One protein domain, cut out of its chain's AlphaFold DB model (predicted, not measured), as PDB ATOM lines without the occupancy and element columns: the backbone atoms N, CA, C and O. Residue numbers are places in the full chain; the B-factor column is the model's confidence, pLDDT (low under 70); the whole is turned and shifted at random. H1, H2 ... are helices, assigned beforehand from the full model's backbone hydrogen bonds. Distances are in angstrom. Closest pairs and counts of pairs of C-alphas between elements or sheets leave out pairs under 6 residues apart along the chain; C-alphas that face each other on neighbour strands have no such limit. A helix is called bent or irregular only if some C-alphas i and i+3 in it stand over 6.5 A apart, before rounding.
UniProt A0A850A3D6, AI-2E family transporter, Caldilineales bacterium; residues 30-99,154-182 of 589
ATOM      1  N   ASP A  30     187.118 220.763 242.873       84.00
ATOM      2  CA  ASP A  30     187.771 221.815 242.079       84.00
ATOM      3  C   ASP A  30     188.777 221.283 241.040       84.00
ATOM      4  O   ASP A  30     189.050 221.944 240.039       84.00
ATOM      5  N   ILE A  31     189.324 220.075 241.235       87.00
ATOM      6  CA  ILE A  31     190.263 219.438 240.291       87.00
ATOM      7  C   ILE A  31     189.512 218.708 239.164       87.00
ATOM      8  O   ILE A  31     190.079 218.455 238.098       87.00
ATOM      9  N   ILE A  32     188.225 218.401 239.350       87.88
ATOM     10  CA  ILE A  32     187.437 217.643 238.372       87.88
ATOM     11  C   ILE A  32     187.290 218.413 237.047       87.88
ATOM     12  O   ILE A  32     187.599 217.821 236.011       87.88
ATOM     13  N   PRO A  33     186.903 219.708 237.012       87.56
ATOM     14  CA  PRO A  33     186.812 220.460 235.759       87.56
ATOM     15  C   PRO A  33     188.110 220.485 234.928       87.56
ATOM     16  O   PRO A  33     188.048 220.114 233.753       87.56
ATOM     17  N   PRO A  34     189.298 220.851 235.464       88.69
ATOM     18  CA  PRO A  34     190.527 220.824 234.671       88.69
ATOM     19  C   PRO A  34     190.920 219.398 234.261       88.69
ATOM     20  O   PRO A  34     191.385 219.193 233.141       88.69
ATOM     21  N   LEU A  35     190.678 218.388 235.103       90.44
ATOM     22  CA  LEU A  35     190.902 216.992 234.722       90.44
ATOM     23  C   LEU A  35     190.015 216.578 233.535       90.44
ATOM     24  O   LEU A  35     190.506 215.958 232.593       90.44
ATOM     25  N   LEU A  36     188.735 216.959 233.544       89.56
ATOM     26  CA  LEU A  36     187.812 216.713 232.436       89.56
ATOM     27  C   LEU A  36     188.282 217.401 231.156       89.56
ATOM     28  O   LEU A  36     188.332 216.756 230.111       89.56
ATOM     29  N   VAL A  37     188.697 218.670 231.232       89.06
ATOM     30  CA  VAL A  37     189.286 219.380 230.085       89.06
ATOM     31  C   VAL A  37     190.491 218.616 229.543       89.06
ATOM     32  O   VAL A  37     190.589 218.406 228.335       89.06
ATOM     33  N   ALA A  38     191.380 218.144 230.419       92.00
ATOM     34  CA  ALA A  38     192.545 217.374 230.012       92.00
ATOM     35  C   ALA A  38     192.160 216.072 229.292       92.00
ATOM     36  O   ALA A  38     192.729 215.752 228.251       92.00
ATOM     37  N   VAL A  39     191.160 215.344 229.793       89.94
ATOM     38  CA  VAL A  39     190.657 214.122 229.147       89.94
ATOM     39  C   VAL A  39     190.051 214.429 227.776       89.94
ATOM     40  O   VAL A  39     190.388 213.752 226.808       89.94
ATOM     41  N   ILE A  40     189.213 215.463 227.662       88.38
ATOM     42  CA  ILE A  40     188.570 215.865 226.401       88.38
ATOM     43  C   ILE A  40     189.620 216.261 225.358       88.38
ATOM     44  O   ILE A  40     189.596 215.771 224.228       88.38
ATOM     45  N   VAL A  41     190.577 217.111 225.737       89.31
ATOM     46  CA  VAL A  41     191.639 217.563 224.831       89.31
ATOM     47  C   VAL A  41     192.557 216.403 224.444       89.31
ATOM     48  O   VAL A  41     192.889 216.263 223.269       89.31
ATOM     49  N   ALA A  42     192.926 215.524 225.380       91.06
ATOM     50  CA  ALA A  42     193.681 214.314 225.057       91.06
ATOM     51  C   ALA A  42     192.915 213.426 224.067       91.06
ATOM     52  O   ALA A  42     193.494 212.905 223.113       91.06
ATOM     53  N   TYR A  43     191.601 213.300 224.242       87.31
ATOM     54  CA  TYR A  43     190.752 212.545 223.334       87.31
ATOM     55  C   TYR A  43     190.752 213.159 221.917       87.31
ATOM     56  O   TYR A  43     190.941 212.443 220.929       87.31
ATOM     57  N   LEU A  44     190.624 214.486 221.808       87.06
ATOM     58  CA  LEU A  44     190.686 215.231 220.542       87.06
ATOM     59  C   LEU A  44     192.059 215.146 219.856       87.06
ATOM     60  O   LEU A  44     192.139 215.063 218.631       87.06
ATOM     61  N   LEU A  45     193.143 215.133 220.633       90.62
ATOM     62  CA  LEU A  45     194.515 215.070 220.123       90.62
ATOM     63  C   LEU A  45     194.990 213.648 219.810       90.62
ATOM     64  O   LEU A  45     196.010 213.475 219.136       90.62
ATOM     65  N   LYS A  46     194.270 212.610 220.242       89.12
ATOM     66  CA  LYS A  46     194.659 211.221 219.976       89.12
ATOM     67  C   LYS A  46     194.704 210.891 218.472       89.12
ATOM     68  O   LYS A  46     195.741 210.389 218.042       89.12
ATOM     69  N   PRO A  47     193.682 211.191 217.640       87.69
ATOM     70  CA  PRO A  47     193.749 210.948 216.197       87.69
ATOM     71  C   PRO A  47     194.926 211.634 215.479       87.69
ATOM     72  O   PRO A  47     195.633 210.929 214.760       87.69
ATOM     73  N   PRO A  48     195.204 212.945 215.662       90.06
ATOM     74  CA  PRO A  48     196.368 213.564 215.033       90.06
ATOM     75  C   PRO A  48     197.686 213.005 215.579       90.06
ATOM     76  O   PRO A  48     198.635 212.870 214.811       90.06
ATOM     77  N   THR A  49     197.745 212.601 216.856       91.19
ATOM     78  CA  THR A  49     198.926 211.916 217.418       91.19
ATOM     79  C   THR A  49     199.166 210.583 216.716       91.19
ATOM     80  O   THR A  49     200.268 210.324 216.237       91.19
ATOM     81  N   ASP A  50     198.131 209.747 216.613       89.44
ATOM     82  CA  ASP A  50     198.212 208.434 215.971       89.44
ATOM     83  C   ASP A  50     198.522 208.571 214.467       89.44
ATOM     84  O   ASP A  50     199.311 207.796 213.927       89.44
ATOM     85  N   TRP A  51     197.953 209.577 213.791       92.12
ATOM     86  CA  TRP A  51     198.256 209.901 212.395       92.12
ATOM     87  C   TRP A  51     199.716 210.327 212.209       92.12
ATOM     88  O   TRP A  51     200.387 209.809 211.318       92.12
ATOM     89  N   LEU A  52     200.227 211.213 213.073       93.62
ATOM     90  CA  LEU A  52     201.600 211.706 212.999       93.62
ATOM     91  C   LEU A  52     202.597 210.563 213.211       93.62
ATOM     92  O   LEU A  52     203.486 210.385 212.386       93.62
ATOM     93  N   VAL A  53     202.389 209.728 214.237       93.62
ATOM     94  CA  VAL A  53     203.209 208.530 214.495       93.62
ATOM     95  C   VAL A  53     203.206 207.584 213.293       93.62
ATOM     96  O   VAL A  53     204.268 207.145 212.861       93.62
ATOM     97  N   ARG A  54     202.034 207.287 212.715       93.56
ATOM     98  CA  ARG A  54     201.930 206.398 211.544       93.56
ATOM     99  C   ARG A  54     202.591 206.985 210.298       93.56
ATOM    100  O   ARG A  54     203.102 206.228 209.480       93.56
ATOM    101  N   ARG A  55     202.556 208.311 210.126       95.44
ATOM    102  CA  ARG A  55     203.073 208.983 208.928       95.44
ATOM    103  C   ARG A  55     204.578 209.231 208.981       95.44
ATOM    104  O   ARG A  55     205.222 209.120 207.943       95.44
ATOM    105  N   THR A  56     205.125 209.584 210.144       94.94
ATOM    106  CA  THR A  56     206.555 209.902 210.305       94.94
ATOM    107  C   THR A  56     207.376 208.738 210.854       94.94
ATOM    108  O   THR A  56     208.596 208.756 210.736       94.94
ATOM    109  N   GLY A  57     206.735 207.748 211.484       93.00
ATOM    110  CA  GLY A  57     207.415 206.675 212.213       93.00
ATOM    111  C   GLY A  57     208.060 207.131 213.526       93.00
ATOM    112  O   GLY A  57     208.817 206.376 214.132       93.00
ATOM    113  N   TRP A  58     207.802 208.365 213.978       93.94
ATOM    114  CA  TRP A  58     208.394 208.889 215.207       93.94
ATOM    115  C   TRP A  58     207.923 208.132 216.455       93.94
ATOM    116  O   TRP A  58     206.771 207.694 216.519       93.94
ATOM    117  N   PRO A  59     208.767 208.048 217.503       91.94
ATOM    118  CA  PRO A  59     208.317 207.565 218.797       91.94
ATOM    119  C   PRO A  59     207.165 208.438 219.304       91.94
ATOM    120  O   PRO A  59     207.198 209.667 219.195       91.94
ATOM    121  N   ARG A  60     206.159 207.798 219.913       88.19
ATOM    122  CA  ARG A  60     204.915 208.445 220.368       88.19
ATOM    123  C   ARG A  60     205.168 209.706 221.199       88.19
ATOM    124  O   ARG A  60     204.481 210.701 221.008       88.19
ATOM    125  N   GLY A  61     206.194 209.699 222.053       90.00
ATOM    126  CA  GLY A  61     206.577 210.863 222.857       90.00
ATOM    127  C   GLY A  61     206.925 212.107 222.030       90.00
ATOM    128  O   GLY A  61     206.472 213.193 222.375       90.00
ATOM    129  N   LEU A  62     207.660 211.966 220.920       91.81
ATOM    130  CA  LEU A  62     208.004 213.101 220.052       91.81
ATOM    131  C   LEU A  62     206.778 213.640 219.312       91.81
ATOM    132  O   LEU A  62     206.592 214.852 219.246       91.81
ATOM    133  N   ALA A  63     205.917 212.753 218.806       92.44
ATOM    134  CA  ALA A  63     204.670 213.156 218.158       92.44
ATOM    135  C   ALA A  63     203.765 213.954 219.112       92.44
ATOM    136  O   ALA A  63     203.224 214.991 218.730       92.44
ATOM    137  N   VAL A  64     203.665 213.508 220.371       91.56
ATOM    138  CA  VAL A  64     202.939 214.226 221.424       91.56
ATOM    139  C   VAL A  64     203.574 215.595 221.675       91.56
ATOM    140  O   VAL A  64     202.858 216.586 221.620       91.56
ATOM    141  N   ILE A  65     204.897 215.692 221.867       91.94
ATOM    142  CA  ILE A  65     205.586 216.980 222.089       91.94
ATOM    143  C   ILE A  65     205.297 217.977 220.962       91.94
ATOM    144  O   ILE A  65     204.976 219.130 221.236       91.94
ATOM    145  N   VAL A  66     205.364 217.547 219.701       92.62
ATOM    146  CA  VAL A  66     205.106 218.433 218.556       92.62
ATOM    147  C   VAL A  66     203.667 218.942 218.550       92.62
ATOM    148  O   VAL A  66     203.446 220.143 218.404       92.62
ATOM    149  N   LEU A  67     202.683 218.068 218.776       91.19
ATOM    150  CA  LEU A  67     201.283 218.489 218.879       91.19
ATOM    151  C   LEU A  67     201.036 219.396 220.086       91.19
ATOM    152  O   LEU A  67     200.235 220.322 219.997       91.19
ATOM    153  N   PHE A  68     201.762 219.189 221.183       88.62
ATOM    154  CA  PHE A  68     201.733 220.078 222.339       88.62
ATOM    155  C   PHE A  68     202.274 221.466 222.038       88.62
ATOM    156  O   PHE A  68     201.676 222.445 222.468       88.62
ATOM    157  N   LEU A  69     203.378 221.568 221.297       90.69
ATOM    158  CA  LEU A  69     203.920 222.860 220.882       90.69
ATOM    159  C   LEU A  69     202.935 223.601 219.970       90.69
ATOM    160  O   LEU A  69     202.756 224.806 220.128       90.69
ATOM    161  N   ILE A  70     202.244 222.884 219.078       91.62
ATOM    162  CA  ILE A  70     201.176 223.450 218.238       91.62
ATOM    163  C   ILE A  70     199.998 223.918 219.102       91.62
ATOM    164  O   ILE A  70     199.532 225.044 218.936       91.62
ATOM    165  N   LEU A  71     199.540 223.096 220.051       88.06
ATOM    166  CA  LEU A  71     198.455 223.455 220.966       88.06
ATOM    167  C   LEU A  71     198.821 224.681 221.814       88.06
ATOM    168  O   LEU A  71     198.030 225.611 221.916       88.06
ATOM    169  N   LEU A  72     200.022 224.706 222.394       86.75
ATOM    170  CA  LEU A  72     200.508 225.820 223.205       86.75
ATOM    171  C   LEU A  72     200.639 227.093 222.360       86.75
ATOM    172  O   LEU A  72     200.231 228.164 222.800       86.75
ATOM    173  N   SER A  73     201.148 226.967 221.130       88.25
ATOM    174  CA  SER A  73     201.193 228.070 220.172       88.25
ATOM    175  C   SER A  73     199.792 228.605 219.888       88.25
ATOM    176  O   SER A  73     199.610 229.813 219.945       88.25
ATOM    177  N   LEU A  74     198.793 227.742 219.680       84.94
ATOM    178  CA  LEU A  74     197.407 228.161 219.468       84.94
ATOM    179  C   LEU A  74     196.816 228.848 220.709       84.94
ATOM    180  O   LEU A  74     196.195 229.898 220.577       84.94
ATOM    181  N   ILE A  75     197.045 228.303 221.908       81.25
ATOM    182  CA  ILE A  75     196.559 228.867 223.180       81.25
ATOM    183  C   ILE A  75     197.171 230.247 223.456       81.25
ATOM    184  O   ILE A  75     196.486 231.112 223.990       81.25
ATOM    185  N   ILE A  76     198.440 230.470 223.099       81.94
ATOM    186  CA  ILE A  76     199.116 231.763 223.289       81.94
ATOM    187  C   ILE A  76     198.753 232.745 222.165       81.94
ATOM    188  O   ILE A  76     198.484 233.916 222.427       81.94
ATOM    189  N   LEU A  77     198.736 232.285 220.911       79.94
ATOM    190  CA  LEU A  77     198.541 233.133 219.736       79.94
ATOM    191  C   LEU A  77     197.080 233.560 219.563       79.94
ATOM    192  O   LEU A  77     196.832 234.705 219.191       79.94
ATOM    193  N   ALA A  78     196.112 232.681 219.840       78.75
ATOM    194  CA  ALA A  78     194.699 232.996 219.642       78.75
ATOM    195  C   ALA A  78     194.247 234.220 220.464       78.75
ATOM    196  O   ALA A  78     193.693 235.130 219.854       78.75
ATOM    197  N   PRO A  79     194.540 234.346 221.777       73.12
ATOM    198  CA  PRO A  79     194.259 235.570 222.525       73.12
ATOM    199  C   PRO A  79     194.955 236.795 221.931       73.12
ATOM    200  O   PRO A  79     194.313 237.815 221.737       73.12
ATOM    201  N   VAL A  80     196.234 236.702 221.554       77.62
ATOM    202  CA  VAL A  80     196.964 237.839 220.959       77.62
ATOM    203  C   VAL A  80     196.289 238.345 219.678       77.62
ATOM    204  O   VAL A  80     196.227 239.552 219.459       77.62
ATOM    205  N   LEU A  81     195.744 237.444 218.855       77.56
ATOM    206  CA  LEU A  81     195.027 237.796 217.626       77.56
ATOM    207  C   LEU A  81     193.590 238.278 217.888       77.56
ATOM    208  O   LEU A  81     193.118 239.200 217.228       77.56
ATOM    209  N   ILE A  82     192.890 237.663 218.843       71.38
ATOM    210  CA  ILE A  82     191.463 237.890 219.112       71.38
ATOM    211  C   ILE A  82     191.240 239.103 220.018       71.38
ATOM    212  O   ILE A  82     190.321 239.888 219.782       71.38
ATOM    213  N   THR A  83     192.067 239.280 221.051       70.88
ATOM    214  CA  THR A  83     191.945 240.351 222.047       70.88
ATOM    215  C   THR A  83     191.845 241.743 221.429       70.88
ATOM    216  O   THR A  83     190.931 242.453 221.833       70.88
ATOM    217  N   PRO A  84     192.681 242.180 220.464       74.50
ATOM    218  CA  PRO A  84     192.529 243.513 219.879       74.50
ATOM    219  C   PRO A  84     191.202 243.679 219.123       74.50
ATOM    220  O   PRO A  84     190.563 244.721 219.257       74.50
ATOM    221  N   SER A  85     190.737 242.654 218.401       71.31
ATOM    222  CA  SER A  85     189.433 242.683 217.723       71.31
ATOM    223  C   SER A  85     188.277 242.752 218.721       71.31
ATOM    224  O   SER A  85     187.395 243.596 218.581       71.31
ATOM    225  N   VAL A  86     188.301 241.921 219.768       69.00
ATOM    226  CA  VAL A  86     187.281 241.919 220.829       69.00
ATOM    227  C   VAL A  86     187.313 243.220 221.625       69.00
ATOM    228  O   VAL A  86     186.264 243.796 221.881       69.00
ATOM    229  N   ALA A  87     188.491 243.722 221.987       67.06
ATOM    230  CA  ALA A  87     188.644 244.986 222.697       67.06
ATOM    231  C   ALA A  87     188.170 246.169 221.846       67.06
ATOM    232  O   ALA A  87     187.516 247.063 222.376       67.06
ATOM    233  N   GLY A  88     188.437 246.160 220.537       67.38
ATOM    234  CA  GLY A  88     187.893 247.134 219.594       67.38
ATOM    235  C   GLY A  88     186.365 247.093 219.551       67.38
ATOM    236  O   GLY A  88     185.723 248.126 219.714       67.38
ATOM    237  N   ILE A  89     185.780 245.897 219.431       64.19
ATOM    238  CA  ILE A  89     184.324 245.694 219.458       64.19
ATOM    239  C   ILE A  89     183.732 246.177 220.783       64.19
ATOM    240  O   ILE A  89     182.799 246.966 220.780       64.19
ATOM    241  N   LEU A  90     184.289 245.769 221.923       64.50
ATOM    242  CA  LEU A  90     183.784 246.150 223.242       64.50
ATOM    243  C   LEU A  90     183.957 247.639 223.528       64.50
ATOM    244  O   LEU A  90     183.094 248.220 224.175       64.50
ATOM    245  N   ARG A  91     185.044 248.265 223.066       64.69
ATOM    246  CA  ARG A  91     185.251 249.711 223.197       64.69
ATOM    247  C   ARG A  91     184.226 250.473 222.366       64.69
ATOM    248  O   ARG A  91     183.641 251.412 222.887       64.69
ATOM    249  N   ASN A  92     183.966 250.031 221.138       60.31
ATOM    250  CA  ASN A  92     182.977 250.651 220.258       60.31
ATOM    251  C   ASN A  92     181.538 250.398 220.740       60.31
ATOM    252  O   ASN A  92     180.726 251.305 220.693       60.31
ATOM    253  N   ILE A  93     181.230 249.214 221.284       56.19
ATOM    254  CA  ILE A  93     179.908 248.900 221.849       56.19
ATOM    255  C   ILE A  93     179.693 249.637 223.176       56.19
ATOM    256  O   ILE A  93     178.659 250.264 223.349       56.19
ATOM    257  N   LYS A  94     180.642 249.612 224.125       50.91
ATOM    258  CA  LYS A  94     180.474 250.285 225.432       50.91
ATOM    259  C   LYS A  94     180.472 251.809 225.341       50.91
ATOM    260  O   LYS A  94     179.845 252.435 226.186       50.91
ATOM    261  N   LEU A  95     181.179 252.397 224.374       46.62
ATOM    262  CA  LEU A  95     181.156 253.848 224.155       46.62
ATOM    263  C   LEU A  95     179.949 254.302 223.328       46.62
ATOM    264  O   LEU A  95     179.729 255.504 223.247       46.62
ATOM    265  N   ASP A  96     179.175 253.372 222.756       54.00
ATOM    266  CA  ASP A  96     178.122 253.704 221.796       54.00
ATOM    267  C   ASP A  96     176.881 252.799 221.907       54.00
ATOM    268  O   ASP A  96     176.186 252.543 220.929       54.00
ATOM    269  N   LEU A  97     176.531 252.318 223.109       59.84
ATOM    270  CA  LEU A  97     175.184 251.757 223.338       59.84
ATOM    271  C   LEU A  97     174.098 252.813 223.061       59.84
ATOM    272  O   LEU A  97     172.981 252.457 222.695       59.84
ATOM    273  N   SER A  98     174.463 254.095 223.140       62.62
ATOM    274  CA  SER A  98     173.678 255.229 222.653       62.62
ATOM    275  C   SER A  98     173.480 255.254 221.132       62.62
ATOM    276  O   SER A  98     172.525 255.860 220.661       62.62
ATOM    277  N   ALA A  99     174.300 254.570 220.324       62.53
ATOM    278  CA  ALA A  99     174.025 254.408 218.890       62.53
ATOM    279  C   ALA A  99     172.802 253.524 218.616       62.53
ATOM    280  O   ALA A  99     172.274 253.528 217.502       62.53
ATOM    281  N   LEU A 154     197.481 229.789 235.678       73.94
ATOM    282  CA  LEU A 154     198.739 229.164 235.253       73.94
ATOM    283  C   LEU A 154     198.962 227.786 235.888       73.94
ATOM    284  O   LEU A 154     199.395 226.869 235.195       73.94
ATOM    285  N   PHE A 155     198.617 227.608 237.169       81.06
ATOM    286  CA  PHE A 155     198.724 226.302 237.828       81.06
ATOM    287  C   PHE A 155     197.828 225.257 237.152       81.06
ATOM    288  O   PHE A 155     198.315 224.199 236.757       81.06
ATOM    289  N   TYR A 156     196.540 225.564 236.961       83.12
ATOM    290  CA  TYR A 156     195.603 224.649 236.307       83.12
ATOM    291  C   TYR A 156     195.951 224.415 234.840       83.12
ATOM    292  O   TYR A 156     195.815 223.296 234.364       83.12
ATOM    293  N   LEU A 157     196.459 225.425 234.134       83.88
ATOM    294  CA  LEU A 157     196.929 225.282 232.759       83.88
ATOM    295  C   LEU A 157     198.106 224.304 232.680       83.88
ATOM    296  O   LEU A 157     198.071 223.372 231.880       83.88
ATOM    297  N   VAL A 158     199.122 224.478 233.532       86.31
ATOM    298  CA  VAL A 158     200.263 223.553 233.612       86.31
ATOM    299  C   VAL A 158     199.786 222.156 234.002       86.31
ATOM    300  O   VAL A 158     200.190 221.185 233.368       86.31
ATOM    301  N   PHE A 159     198.885 222.042 234.980       89.75
ATOM    302  CA  PHE A 159     198.286 220.769 235.378       89.75
ATOM    303  C   PHE A 159     197.582 220.076 234.203       89.75
ATOM    304  O   PHE A 159     197.899 218.930 233.899       89.75
ATOM    305  N   VAL A 160     196.689 220.774 233.494       91.12
ATOM    306  CA  VAL A 160     195.964 220.261 232.320       91.12
ATOM    307  C   VAL A 160     196.940 219.800 231.241       91.12
ATOM    308  O   VAL A 160     196.810 218.688 230.733       91.12
ATOM    309  N   ILE A 161     197.947 220.617 230.926       89.19
ATOM    310  CA  ILE A 161     198.987 220.302 229.938       89.19
ATOM    311  C   ILE A 161     199.737 219.028 230.329       89.19
ATOM    312  O   ILE A 161     199.888 218.123 229.506       89.19
ATOM    313  N   VAL A 162     200.174 218.922 231.585       91.19
ATOM    314  CA  VAL A 162     200.867 217.730 232.079       91.19
ATOM    315  C   VAL A 162     199.945 216.517 231.975       91.19
ATOM    316  O   VAL A 162     200.333 215.514 231.387       91.19
ATOM    317  N   VAL A 163     198.703 216.599 232.449       93.12
ATOM    318  CA  VAL A 163     197.766 215.470 232.384       93.12
ATOM    319  C   VAL A 163     197.512 215.024 230.941       93.12
ATOM    320  O   VAL A 163     197.611 213.830 230.664       93.12
ATOM    321  N   ILE A 164     197.266 215.946 230.001       92.75
ATOM    322  CA  ILE A 164     197.097 215.612 228.576       92.75
ATOM    323  C   ILE A 164     198.333 214.857 228.057       92.75
ATOM    324  O   ILE A 164     198.195 213.893 227.302       92.75
ATOM    325  N   PHE A 165     199.544 215.257 228.465       91.12
ATOM    326  CA  PHE A 165     200.789 214.653 227.990       91.12
ATOM    327  C   PHE A 165     200.886 213.197 228.427       91.12
ATOM    328  O   PHE A 165     201.161 212.319 227.606       91.12
ATOM    329  N   TRP A 166     200.612 212.935 229.704       90.75
ATOM    330  CA  TRP A 166     200.616 211.585 230.257       90.75
ATOM    331  C   TRP A 166     199.503 210.725 229.653       90.75
ATOM    332  O   TRP A 166     199.775 209.600 229.231       90.75
ATOM    333  N   LEU A 167     198.289 211.269 229.513       91.62
ATOM    334  CA  LEU A 167     197.170 210.569 228.877       91.62
ATOM    335  C   LEU A 167     197.483 210.194 227.426       91.62
ATOM    336  O   LEU A 167     197.213 209.071 227.023       91.62
ATOM    337  N   LEU A 168     198.089 211.084 226.635       89.81
ATOM    338  CA  LEU A 168     198.428 210.787 225.240       89.81
ATOM    339  C   LEU A 168     199.602 209.814 225.105       89.81
ATOM    340  O   LEU A 168     199.574 208.929 224.240       89.81
ATOM    341  N   LYS A 169     200.646 209.985 225.922       88.88
ATOM    342  CA  LYS A 169     201.872 209.185 225.856       88.88
ATOM    343  C   LYS A 169     201.651 207.756 226.345       88.88
ATOM    344  O   LYS A 169     202.088 206.826 225.667       88.88
ATOM    345  N   ASP A 170     200.989 207.589 227.487       87.50
ATOM    346  CA  ASP A 170     200.920 206.324 228.225       87.50
ATOM    347  C   ASP A 170     199.499 205.717 228.266       87.50
ATOM    348  O   ASP A 170     199.248 204.809 229.058       87.50
ATOM    349  N   SER A 171     198.584 206.135 227.375       83.38
ATOM    350  CA  SER A 171     197.200 205.615 227.314       83.38
ATOM    351  C   SER A 171     197.115 204.084 227.321       83.38
ATOM    352  O   SER A 171     196.315 203.517 228.053       83.38
ATOM    353  N   TYR A 172     197.963 203.411 226.536       80.50
ATOM    354  CA  TYR A 172     197.958 201.948 226.406       80.50
ATOM    355  C   TYR A 172     198.417 201.236 227.685       80.50
ATOM    356  O   TYR A 172     197.965 200.132 227.970       80.50
ATOM    357  N   LYS A 173     199.300 201.867 228.473       85.81
ATOM    358  CA  LYS A 173     199.743 201.319 229.763       85.81
ATOM    359  C   LYS A 173     198.659 201.464 230.817       85.81
ATOM    360  O   LYS A 173     198.467 200.545 231.600       85.81
ATOM    361  N   LEU A 174     197.970 202.608 230.832       83.19
ATOM    362  CA  LEU A 174     196.870 202.866 231.763       83.19
ATOM    363  C   LEU A 174     195.703 201.903 231.525       83.19
ATOM    364  O   LEU A 174     195.173 201.350 232.482       83.19
ATOM    365  N   GLU A 175     195.346 201.671 230.260       82.81
ATOM    366  CA  GLU A 175     194.293 200.724 229.885       82.81
ATOM    367  C   GLU A 175     194.658 199.284 230.272       82.81
ATOM    368  O   GLU A 175     193.872 198.625 230.950       82.81
ATOM    369  N   GLY A 176     195.871 198.826 229.934       85.50
ATOM    370  CA  GLY A 176     196.348 197.493 230.319       85.50
ATOM    371  C   GLY A 176     196.389 197.301 231.836       85.50
ATOM    372  O   GLY A 176     195.804 196.356 232.352       85.50
ATOM    373  N   TRP A 177     196.971 198.261 232.563       89.38
ATOM    374  CA  TRP A 177     197.007 198.236 234.025       89.38
ATOM    375  C   TRP A 177     195.603 198.163 234.635       89.38
ATOM    376  O   TRP A 177     195.391 197.412 235.584       89.38
ATOM    377  N   PHE A 178     194.631 198.902 234.089       87.38
ATOM    378  CA  PHE A 178     193.250 198.865 234.566       87.38
ATOM    379  C   PHE A 178     192.596 197.497 234.328       87.38
ATOM    380  O   PHE A 178     191.975 196.961 235.243       87.38
ATOM    381  N   ILE A 179     192.770 196.906 233.141       87.56
ATOM    382  CA  ILE A 179     192.212 195.588 232.793       87.56
ATOM    383  C   ILE A 179     192.842 194.472 233.641       87.56
ATOM    384  O   ILE A 179     192.131 193.576 234.100       87.56
ATOM    385  N   ASP A 180     194.144 194.551 233.916       88.69
ATOM    386  CA  ASP A 180     194.873 193.551 234.706       88.69
ATOM    387  C   ASP A 180     194.404 193.482 236.172       88.69
ATOM    388  O   ASP A 180     194.541 192.446 236.821       88.69
ATOM    389  N   HIS A 181     193.810 194.560 236.702       90.62
ATOM    390  CA  HIS A 181     193.235 194.593 238.055       90.62
ATOM    391  C   HIS A 181     191.809 194.034 238.127       90.62
ATOM    392  O   HIS A 181     191.256 193.870 239.219       90.62
ATOM    393  N   ILE A 182     191.196 193.743 236.981       88.31
ATOM    394  CA  ILE A 182     189.841 193.206 236.896       88.31
ATOM    395  C   ILE A 182     189.919 191.684 236.883       88.31
ATOM    396  O   ILE A 182     190.790 191.091 236.252       88.31
TER     397      ILE A 182
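Overview. This is residues 30 to 99 and 154 to 182 of the 589 residues of the protein "AI-2E family transporter" of Caldilineales bacterium (UniProt A0A850A3D6). Three bent helices make a small body with a long arm: H1a and H3a cross near their middles, the first turns of H2a pack on H1b and on the end of H3a, and residues 73 to 99, mostly H2, stick out. Residues 175 to 182 stick out too. The printed part has 99 residues with three named helices, H1, H2 and H3, and no named strand: all helix. It is only just loose, close to extended, with a radius of gyration of the C-alphas of 18.9 A and spans of 66 by 36 by 21 A.

Along the chain. By hydrogen bonds each helix was assigned as one, but each is bent. H1, residues 30 to 56, begins at C-alpha 30 (187.771, 221.815, 242.079); C-alphas 44 and 47 are 6.8 A apart, between H1a, residues 30 to 44, and H1b, residues 47 to 56. H1a is irregular, with C-alphas 30 and 33 6.53 A apart. H2, residues 60 to 94, has 6.6 A between C-alphas 81 and 84; H2a, residues 60 to 81, is 31.1 A long, and H2b is residues 84 to 94. H3, residues 154 to 180, has 8.2 A between C-alphas 169 and 172; H3a is residues 154 to 169, and H3b, residues 172 to 180, ends at C-alpha 180 (194.873, 193.551, 234.706).

Arrangement. H1a touches H3a at a steep tilt of 43 degrees, the same way; their closest C-alphas, Ala 38 and Val 160, are 5.0 A apart. H2a touches H1b with residues 60 to 67 alone, closest C-alphas Thr 49 and Ala 63, 5.9 A. H2a and H3a touch, closest C-alphas Gly 61 and Lys 169, 5.8 A. H1a and H2a are apart. Every O i to N i+4 pair is within hydrogen-bond range in H1b, H2b, H3a and H3b, against 10 of 11 in H1a and 16 of 18 in H2a.

Size, cuts and confidence. Residues 100 to 153 are not printed, and C-alphas 99 and 154 are 38.9 A apart. The link H1 to H2 is tight. Residues 86 to 99 are under pLDDT 70.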